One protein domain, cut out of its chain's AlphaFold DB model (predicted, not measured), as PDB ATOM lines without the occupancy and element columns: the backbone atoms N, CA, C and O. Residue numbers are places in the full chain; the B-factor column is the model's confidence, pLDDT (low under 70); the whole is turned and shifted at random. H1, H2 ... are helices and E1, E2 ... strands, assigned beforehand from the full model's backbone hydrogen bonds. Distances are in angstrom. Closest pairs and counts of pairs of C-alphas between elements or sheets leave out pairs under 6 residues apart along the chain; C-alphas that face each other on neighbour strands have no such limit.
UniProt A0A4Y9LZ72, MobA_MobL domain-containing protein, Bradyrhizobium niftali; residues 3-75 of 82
ATOM      1  N   LEU A   3     290.878 183.207 261.478       94.56
ATOM      2  CA  LEU A   3     289.980 183.566 262.569       94.56
ATOM      3  C   LEU A   3     290.722 184.479 263.544       94.56
ATOM      4  O   LEU A   3     291.725 184.055 264.111       94.56
ATOM      5  N   ALA A   4     290.235 185.701 263.751       97.50
ATOM      6  CA  ALA A   4     290.714 186.552 264.837       97.50
ATOM      7  C   ALA A   4     290.195 186.011 266.176       97.50
ATOM      8  O   ALA A   4     289.029 185.628 266.284       97.50
ATOM      9  N   LEU A   5     291.060 185.968 267.187       98.12
ATOM     10  CA  LEU A   5     290.729 185.490 268.525       98.12
ATOM     11  C   LEU A   5     290.790 186.656 269.522       98.12
ATOM     12  O   LEU A   5     291.718 187.461 269.432       98.12
ATOM     13  N   PRO A   6     289.861 186.740 270.493       98.12
ATOM     14  CA  PRO A   6     289.878 187.808 271.489       98.12
ATOM     15  C   PRO A   6     291.198 187.834 272.269       98.12
ATOM     16  O   PRO A   6     291.709 186.789 272.698       98.12
ATOM     17  N   HIS A   7     291.764 189.026 272.440       97.62
ATOM     18  CA  HIS A   7     293.050 189.191 273.115       97.62
ATOM     19  C   HIS A   7     292.907 189.148 274.643       97.62
ATOM     20  O   HIS A   7     293.863 188.823 275.339       97.62
ATOM     21  N   GLU A   8     291.705 189.425 275.143       98.19
ATOM     22  CA  GLU A   8     291.325 189.436 276.556       98.19
ATOM     23  C   GLU A   8     291.271 188.030 277.165       98.19
ATOM     24  O   GLU A   8     291.360 187.878 278.380       98.19
ATOM     25  N   LEU A   9     291.129 187.003 276.324       98.44
ATOM     26  CA  LEU A   9     291.179 185.609 276.747       98.44
ATOM     27  C   LEU A   9     292.623 185.172 277.010       98.44
ATOM     28  O   LEU A   9     293.568 185.669 276.399       98.44
ATOM     29  N   ASP A  10     292.812 184.187 277.877       98.06
ATOM     30  CA  ASP A  10     294.103 183.508 277.974       98.06
ATOM     31  C   ASP A  10     294.312 182.514 276.805       98.06
ATOM     32  O   ASP A  10     293.468 182.341 275.914       98.06
ATOM     33  N   ALA A  11     295.487 181.882 276.755       97.44
ATOM     34  CA  ALA A  11     295.831 180.943 275.688       97.44
ATOM     35  C   ALA A  11     294.921 179.699 275.662       97.44
ATOM     36  O   ALA A  11     294.531 179.252 274.577       97.44
ATOM     37  N   ASP A  12     294.538 179.172 276.825       98.38
ATOM     38  CA  ASP A  12     293.711 177.969 276.937       98.38
ATOM     39  C   ASP A  12     292.253 178.260 276.579       98.38
ATOM     40  O   ASP A  12     291.611 177.477 275.871       98.38
ATOM     41  N   GLN A  13     291.741 179.417 276.987       98.69
ATOM     42  CA  GLN A  13     290.428 179.920 276.602       98.69
ATOM     43  C   GLN A  13     290.337 180.131 275.088       98.69
ATOM     44  O   GLN A  13     289.380 179.662 274.465       98.69
ATOM     45  N   ARG A  14     291.351 180.752 274.468       98.50
ATOM     46  CA  ARG A  14     291.436 180.879 273.003       98.50
ATOM     47  C   ARG A  14     291.471 179.522 272.309       98.50
ATOM     48  O   ARG A  14     290.747 179.318 271.333       98.50
ATOM     49  N   ARG A  15     292.269 178.581 272.822       98.44
ATOM     50  CA  ARG A  15     292.330 177.211 272.298       98.44
ATOM     51  C   ARG A  15     290.970 176.527 272.377       98.44
ATOM     52  O   ARG A  15     290.512 175.967 271.383       98.44
ATOM     53  N   LYS A  16     290.304 176.593 273.529       98.69
ATOM     54  CA  LYS A  16     288.975 176.007 273.728       98.69
ATOM     55  C   LYS A  16     287.940 176.626 272.789       98.69
ATOM     56  O   LYS A  16     287.161 175.884 272.193       98.69
ATOM     57  N   LEU A  17     287.954 177.951 272.632       98.50
ATOM     58  CA  LEU A  17     287.060 178.671 271.725       98.50
ATOM     59  C   LEU A  17     287.259 178.217 270.274       98.50
ATOM     60  O   LEU A  17     286.297 177.799 269.630       98.50
ATOM     61  N   ALA A  18     288.503 178.233 269.786       98.31
ATOM     62  CA  ALA A  18     288.831 177.831 268.421       98.31
ATOM     63  C   ALA A  18     288.428 176.375 268.139       98.31
ATOM     64  O   ALA A  18     287.788 176.100 267.125       98.31
ATOM     65  N   LEU A  19     288.742 175.449 269.051       98.50
ATOM     66  CA  LEU A  19     288.402 174.035 268.882       98.50
ATOM     67  C   LEU A  19     286.893 173.779 268.949       98.50
ATOM     68  O   LEU A  19     286.393 172.973 268.172       98.50
ATOM     69  N   SER A  20     286.160 174.477 269.821       98.44
ATOM     70  CA  SER A  20     284.698 174.331 269.911       98.44
ATOM     71  C   SER A  20     284.019 174.821 268.633       98.44
ATOM     72  O   SER A  20     283.190 174.114 268.065       98.44
ATOM     73  N   PHE A  21     284.443 175.983 268.127       98.06
ATOM     74  CA  PHE A  21     283.975 176.502 266.845       98.06
ATOM     75  C   PHE A  21     284.282 175.534 265.694       98.06
ATOM     76  O   PHE A  21     283.394 175.218 264.907       98.06
ATOM     77  N   VAL A  22     285.514 175.022 265.604       98.25
ATOM     78  CA  VAL A  22     285.905 174.077 264.543       98.25
ATOM     79  C   VAL A  22     285.103 172.779 264.618       98.25
ATOM     80  O   VAL A  22     284.668 172.257 263.585       98.25
ATOM     81  N   GLN A  23     284.876 172.277 265.833       98.25
ATOM     82  CA  GLN A  23     284.092 171.076 266.071       98.25
ATOM     83  C   GLN A  23     282.658 171.237 265.554       98.25
ATOM     84  O   GLN A  23     282.172 170.377 264.819       98.25
ATOM     85  N   GLU A  24     281.995 172.335 265.914       97.88
ATOM     86  CA  GLU A  24     280.608 172.602 265.532       97.88
ATOM     87  C   GLU A  24     280.475 172.947 264.044       97.88
ATOM     88  O   GLU A  24     279.621 172.391 263.351       97.88
ATOM     89  N   ALA A  25     281.333 173.828 263.531       96.12
ATOM     90  CA  ALA A  25     281.185 174.381 262.192       96.12
ATOM     91  C   ALA A  25     281.597 173.407 261.077       96.12
ATOM     92  O   ALA A  25     281.015 173.474 259.986       96.12
ATOM     93  N   PHE A  26     282.566 172.516 261.337       96.62
ATOM     94  CA  PHE A  26     283.198 171.679 260.307       96.62
ATOM     95  C   PHE A  26     283.233 170.194 260.666       96.62
ATOM     96  O   PHE A  26     282.736 169.367 259.898       96.62
ATOM     97  N   VAL A  27     283.806 169.832 261.819       97.25
ATOM     98  CA  VAL A  27     284.081 168.418 262.141       97.25
ATOM     99  C   VAL A  27     282.787 167.625 262.323       97.25
ATOM    100  O   VAL A  27     282.673 166.514 261.811       97.25
ATOM    101  N   SER A  28     281.771 168.220 262.956       96.69
ATOM    102  CA  SER A  28     280.429 167.633 263.095       96.69
ATOM    103  C   SER A  28     279.770 167.281 261.750       96.69
ATOM    104  O   SER A  28     278.925 166.392 261.688       96.69
ATOM    105  N   LYS A  29     280.190 167.937 260.659       94.38
ATOM    106  CA  LYS A  29     279.708 167.723 259.284       94.38
ATOM    107  C   LYS A  29     280.560 166.711 258.505       94.38
ATOM    108  O   LYS A  29     280.366 166.535 257.303       94.38
ATOM    109  N   GLY A  30     281.511 166.052 259.169       95.88
ATOM    110  CA  GLY A  30     282.368 165.017 258.589       95.88
ATOM    111  C   GLY A  30     283.648 165.534 257.927       95.88
ATOM    112  O   GLY A  30     284.301 164.774 257.208       95.88
ATOM    113  N   MET A  31     284.015 166.802 258.139       97.81
ATOM    114  CA  MET A  31     285.315 167.334 257.717       97.81
ATOM    115  C   MET A  31     286.422 166.944 258.702       97.81
ATOM    116  O   MET A  31     286.184 166.793 259.897       97.81
ATOM    117  N   VAL A  32     287.657 166.871 258.207       97.56
ATOM    118  CA  VAL A  32     288.863 166.877 259.050       97.56
ATOM    119  C   VAL A  32     289.444 168.283 259.033       97.56
ATOM    120  O   VAL A  32     289.556 168.879 257.960       97.56
ATOM    121  N   ALA A  33     289.804 168.799 260.207       97.88
ATOM    122  CA  ALA A  33     290.360 170.133 260.372       97.88
ATOM    123  C   ALA A  33     291.745 170.076 261.025       97.88
ATOM    124  O   ALA A  33     291.912 169.442 262.064       97.88
ATOM    125  N   ASP A  34     292.706 170.772 260.425       98.19
ATOM    126  CA  ASP A  34     293.979 171.131 261.048       98.19
ATOM    127  C   ASP A  34     293.885 172.579 261.547       98.19
ATOM    128  O   ASP A  34     293.388 173.460 260.834       98.19
ATOM    129  N   VAL A  35     294.301 172.806 262.793       98.25
ATOM    130  CA  VAL A  35     294.107 174.065 263.519       98.25
ATOM    131  C   VAL A  35     295.441 174.530 264.089       98.25
ATOM    132  O   VAL A  35     295.950 173.955 265.051       98.25
ATOM    133  N   ALA A  36     295.965 175.625 263.544       98.19
ATOM    134  CA  ALA A  36     297.152 176.302 264.058       98.19
ATOM    135  C   ALA A  36     296.742 177.614 264.732       98.19
ATOM    136  O   ALA A  36     296.074 178.440 264.113       98.19
ATOM    137  N   ILE A  37     297.129 177.813 265.992       97.88
ATOM    138  CA  ILE A  37     296.836 179.033 266.758       97.88
ATOM    139  C   ILE A  37     298.138 179.806 266.952       97.88
ATOM    140  O   ILE A  37     299.105 179.267 267.490       97.88
ATOM    141  N   HIS A  38     298.147 181.073 266.547       96.88
ATOM    142  CA  HIS A  38     299.297 181.963 266.634       96.88
ATOM    143  C   HIS A  38     299.116 183.008 267.738       96.88
ATOM    144  O   HIS A  38     298.052 183.612 267.905       96.88
ATOM    145  N   ALA A  39     300.194 183.224 268.490       96.75
ATOM    146  CA  ALA A  39     300.387 184.410 269.312       96.75
ATOM    147  C   ALA A  39     301.066 185.512 268.475       96.75
ATOM    148  O   ALA A  39     301.787 185.181 267.528       96.75
ATOM    149  N   PRO A  40     300.867 186.798 268.814       96.50
ATOM    150  CA  PRO A  40     301.565 187.893 268.154       96.50
ATOM    151  C   PRO A  40     303.073 187.801 268.404       96.50
ATOM    152  O   PRO A  40     303.516 187.543 269.527       96.50
ATOM    153  N   VAL A  41     303.872 188.046 267.367       96.25
ATOM    154  CA  VAL A  41     305.334 188.090 267.456       96.25
ATOM    155  C   VAL A  41     305.787 189.547 267.561       96.25
ATOM    156  O   VAL A  41     306.065 190.205 266.559       96.25
ATOM    157  N   LEU A  42     305.871 190.059 268.792       95.44
ATOM    158  CA  LEU A  42     306.169 191.476 269.061       95.44
ATOM    159  C   LEU A  42     307.507 191.936 268.460       95.44
ATOM    160  O   LEU A  42     307.600 193.041 267.935       95.44
ATOM    161  N   GLU A  43     308.523 191.069 268.464       96.12
ATOM    162  CA  GLU A  43     309.842 191.347 267.868       96.12
ATOM    163  C   GLU A  43     309.779 191.595 266.354       96.12
ATOM    164  O   GLU A  43     310.652 192.253 265.792       96.12
ATOM    165  N   LYS A  44     308.739 191.081 265.686       94.06
ATOM    166  CA  LYS A  44     308.485 191.284 264.255       94.06
ATOM    167  C   LYS A  44     307.530 192.450 263.978       94.06
ATOM    168  O   LYS A  44     307.193 192.682 262.822       94.06
ATOM    169  N   GLY A  45     307.121 193.187 265.012       95.62
ATOM    170  CA  GLY A  45     306.218 194.330 264.896       95.62
ATOM    171  C   GLY A  45     304.734 193.963 264.825       95.62
ATOM    172  O   GLY A  45     303.930 194.812 264.440       95.62
ATOM    173  N   ASP A  46     304.352 192.733 265.185       96.12
ATOM    174  CA  ASP A  46     302.937 192.362 265.251       96.12
ATOM    175  C   ASP A  46     302.200 193.197 266.301       96.12
ATOM    176  O   ASP A  46     302.706 193.462 267.395       96.12
ATOM    177  N   HIS A  47     300.949 193.548 265.999       96.19
ATOM    178  CA  HIS A  47     300.079 194.175 266.985       96.19
ATOM    179  C   HIS A  47     299.877 193.218 268.179       96.19
ATOM    180  O   HIS A  47     299.520 192.058 267.959       96.19
ATOM    181  N   PRO A  48     300.015 193.670 269.442       95.75
ATOM    182  CA  PRO A  48     299.966 192.798 270.624       95.75
ATOM    183  C   PRO A  48     298.622 192.091 270.827       95.75
ATOM    184  O   PRO A  48     298.527 191.149 271.602       95.75
ATOM    185  N   HIS A  49     297.572 192.539 270.140       96.50
ATOM    186  CA  HIS A  49     296.244 191.920 270.189       96.50
ATOM    187  C   HIS A  49     295.996 190.930 269.037       96.50
ATOM    188  O   HIS A  49     294.910 190.364 268.953       96.50
ATOM    189  N   ASN A  50     296.961 190.724 268.132       96.56
ATOM    190  CA  ASN A  50     296.790 189.912 266.923       96.56
ATOM    191  C   ASN A  50     296.890 188.397 267.195       96.56
ATOM    192  O   ASN A  50     297.720 187.689 266.620       96.56
ATOM    193  N   HIS A  51     296.029 187.886 268.070       98.06
ATOM    194  CA  HIS A  51     295.833 186.450 268.223       98.06
ATOM    195  C   HIS A  51     294.930 185.936 267.108       98.06
ATOM    196  O   HIS A  51     293.841 186.465 266.883       98.06
ATOM    197  N   HIS A  52     295.359 184.888 266.414       98.00
ATOM    198  CA  HIS A  52     294.584 184.339 265.309       98.00
ATOM    199  C   HIS A  52     294.796 182.839 265.148       98.00
ATOM    200  O   HIS A  52     295.781 182.277 265.624       98.00
ATOM    201  N   ALA A  53     293.856 182.188 264.470       98.31
ATOM    202  CA  ALA A  53     293.965 180.792 264.088       98.31
ATOM    203  C   ALA A  53     293.831 180.608 262.576       98.31
ATOM    204  O   ALA A  53     292.983 181.234 261.930       98.31
ATOM    205  N   HIS A  54     294.632 179.695 262.032       98.19
ATOM    206  CA  HIS A  54     294.443 179.139 260.702       98.19
ATOM    207  C   HIS A  54     293.730 177.801 260.812       98.19
ATOM    208  O   HIS A  54     294.111 176.942 261.606       98.19
ATOM    209  N   ILE A  55     292.698 177.636 259.989       97.88
ATOM    210  CA  ILE A  55     291.948 176.386 259.876       97.88
ATOM    211  C   ILE A  55     292.067 175.905 258.433       97.88
ATOM    212  O   ILE A  55     291.635 176.604 257.499       97.88
ATOM    213  N   LEU A  56     292.680 174.733 258.269       97.69
ATOM    214  CA  LEU A  56     292.773 174.002 257.010       97.69
ATOM    215  C   LEU A  56     291.807 172.822 257.071       97.69
ATOM    216  O   LEU A  56     291.783 172.082 258.049       97.69
ATOM    217  N   LEU A  57     291.005 172.654 256.023       97.00
ATOM    218  CA  LEU A  57     289.971 171.626 255.961       97.00
ATOM    219  C   LEU A  57     290.290 170.632 254.851       97.00
ATOM    220  O   LEU A  57     290.614 171.022 253.724       97.00
ATOM    221  N   ALA A  58     290.149 169.345 255.153       96.12
ATOM    222  CA  ALA A  58     290.136 168.319 254.124       96.12
ATOM    223  C   ALA A  58     288.911 168.505 253.214       96.12
ATOM    224  O   ALA A  58     287.815 168.815 253.671       96.12
ATOM    225  N   LEU A  59     289.084 168.260 251.913       96.00
ATOM    226  CA  LEU A  59     287.991 168.333 250.933       96.00
ATOM    227  C   LEU A  59     287.252 167.000 250.758       96.00
ATOM    228  O   LEU A  59     286.350 166.907 249.932       96.00
ATOM    229  N   GLN A  60     287.667 165.963 251.481       97.06
ATOM    230  CA  GLN A  60     287.109 164.614 251.444       97.06
ATOM    231  C   GLN A  60     286.465 164.324 252.798       97.06
ATOM    232  O   GLN A  60     287.078 164.577 253.834       97.06
ATOM    233  N   GLN A  61     285.246 163.788 252.789       97.06
ATOM    234  CA  GLN A  61     284.562 163.395 254.020       97.06
ATOM    235  C   GLN A  61     285.269 162.236 254.716       97.06
ATOM    236  O   GLN A  61     285.640 161.260 254.063       97.06
ATOM    237  N   ALA A  62     285.413 162.337 256.036       97.12
ATOM    238  CA  ALA A  62     285.863 161.240 256.878       97.12
ATOM    239  C   ALA A  62     284.744 160.207 257.089       97.12
ATOM    240  O   ALA A  62     283.590 160.556 257.348       97.12
ATOM    241  N   THR A  63     285.100 158.933 256.989       94.81
ATOM    242  CA  THR A  63     284.273 157.762 257.295       94.81
ATOM    243  C   THR A  63     285.056 156.833 258.232       94.81
ATOM    244  O   THR A  63     286.262 157.036 258.420       94.81
ATOM    245  N   PRO A  64     284.417 155.816 258.836       96.00
ATOM    246  CA  PRO A  64     285.122 154.836 259.666       96.00
ATOM    247  C   PRO A  64     286.287 154.133 258.947       96.00
ATOM    248  O   PRO A  64     287.247 153.718 259.589       96.00
ATOM    249  N   GLU A  65     286.236 154.037 257.617       95.88
ATOM    250  CA  GLU A  65     287.250 153.410 256.762       95.88
ATOM    251  C   GLU A  65     288.336 154.393 256.280       95.88
ATOM    252  O   GLU A  65     289.253 153.997 255.558       95.88
ATOM    253  N   GLY A  66     288.248 155.672 256.656       95.12
ATOM    254  CA  GLY A  66     289.183 156.726 256.261       95.12
ATOM    255  C   GLY A  66     288.525 157.844 255.451       95.12
ATOM    256  O   GLY A  66     287.341 158.133 255.590       95.12
ATOM    257  N   LEU A  67     289.298 158.540 254.617       96.81
ATOM    258  CA  LEU A  67     288.763 159.624 253.788       96.81
ATOM    259  C   LEU A  67     288.108 159.067 252.518       96.81
ATOM    260  O   LEU A  67     288.709 158.260 251.804       96.81
ATOM    261  N   ARG A  68     286.909 159.557 252.177       95.75
ATOM    262  CA  ARG A  68     286.252 159.251 250.895       95.75
ATOM    263  C   ARG A  68     287.200 159.515 249.731       95.75
ATOM    264  O   ARG A  68     287.887 160.527 249.706       95.75
ATOM    265  N   ARG A  69     287.174 158.667 248.700       96.50
ATOM    266  CA  ARG A  69     288.066 158.782 247.528       96.50
ATOM    267  C   ARG A  69     287.896 160.085 246.733       96.50
ATOM    268  O   ARG A  69     288.831 160.527 246.074       96.50
ATOM    269  N   VAL A  70     286.704 160.679 246.758       96.31
ATOM    270  CA  VAL A  70     286.367 161.892 246.002       96.31
ATOM    271  C   VAL A  70     286.105 163.070 246.931       96.31
ATOM    272  O   VAL A  70     285.722 162.893 248.085       96.31
ATOM    273  N   LYS A  71     286.293 164.281 246.400       95.62
ATOM    274  CA  LYS A  71     285.975 165.519 247.113       95.62
ATOM    275  C   LYS A  71     284.464 165.649 247.322       95.62
ATOM    276  O   LYS A  71     283.709 165.459 246.369       95.62
ATOM    277  N   THR A  72     284.051 166.054 248.516       95.81
ATOM    278  CA  THR A  72     282.661 166.384 248.856       95.81
ATOM    279  C   THR A  72     282.349 167.777 248.317       95.81
ATOM    280  O   THR A  72     282.786 168.793 248.863       95.81
ATOM    281  N   ARG A  73     281.695 167.843 247.153       93.62
ATOM    282  CA  ARG A  73     281.531 169.102 246.409       93.62
ATOM    283  C   ARG A  73     280.493 170.027 247.034       93.62
ATOM    284  O   ARG A  73     280.649 171.234 246.873       93.62
ATOM    285  N   GLU A  74     279.531 169.497 247.793       91.88
ATOM    286  CA  GLU A  74     278.515 170.305 248.484       91.88
ATOM    287  C   GLU A  74     279.133 171.288 249.490       91.88
ATOM    288  O   GLU A  74     278.572 172.338 249.766       91.88
ATOM    289  N   TRP A  75     280.331 171.012 250.011       92.31
ATOM    290  CA  TRP A  75     281.020 171.930 250.927       92.31
ATOM    291  C   TRP A  75     281.537 173.211 250.269       92.31
ATOM    292  O   TRP A  75     281.967 174.123 250.968       92.31
TER     293      TRP A  75
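This is residues 3 to 75 of the 82 residues of the protein "MobA_MobL domain-containing protein" of Bradyrhizobium niftali (UniProt A0A4Y9LZ72). With little regular structure, the domain is a two-stranded hairpin, E1 and E2, with helix H1 covering one face; residues 39 to 51 lie toward one end of the long axis and residues 58 to 75 toward the other. The 73 printed residues run H1, E1, E2, the sheet is antiparallel, and the class is mixed, with only 27 residues in named elements. The whole is loose, with a radius of gyration of the C-alphas of 15.2 A, and elongated, spanning 44 by 22 by 20 A.

E1 is residues 33 to 38, 16.1 A; E2 is residues 52 to 57, 16.4 A, ending at C-alpha 57 (289.971, 171.626, 255.961). H1 is residues 11 to 25, 21.0 A, from C-alpha 11 (295.831, 180.943, 275.688).

The hairpin strands E1 and E2 are antiparallel at 163 degrees, with N 36 and O 54 3.0 A apart, within hydrogen-bond range. The closest C-alphas of H1 and E1, Val 22 and Ala 33, are 7.3 A apart; those of H1 and E2, Ala 18 and Ala 53, also 7.3 A. In H1 every O i to N i+4 pair is within hydrogen-bond range.

The farthest C-alphas, Gly 45 and Glu 65, are 45.8 A apart. The link from E1 to E2 is long. The printed part has no cut, and no printed residue is under 70 in pLDDT.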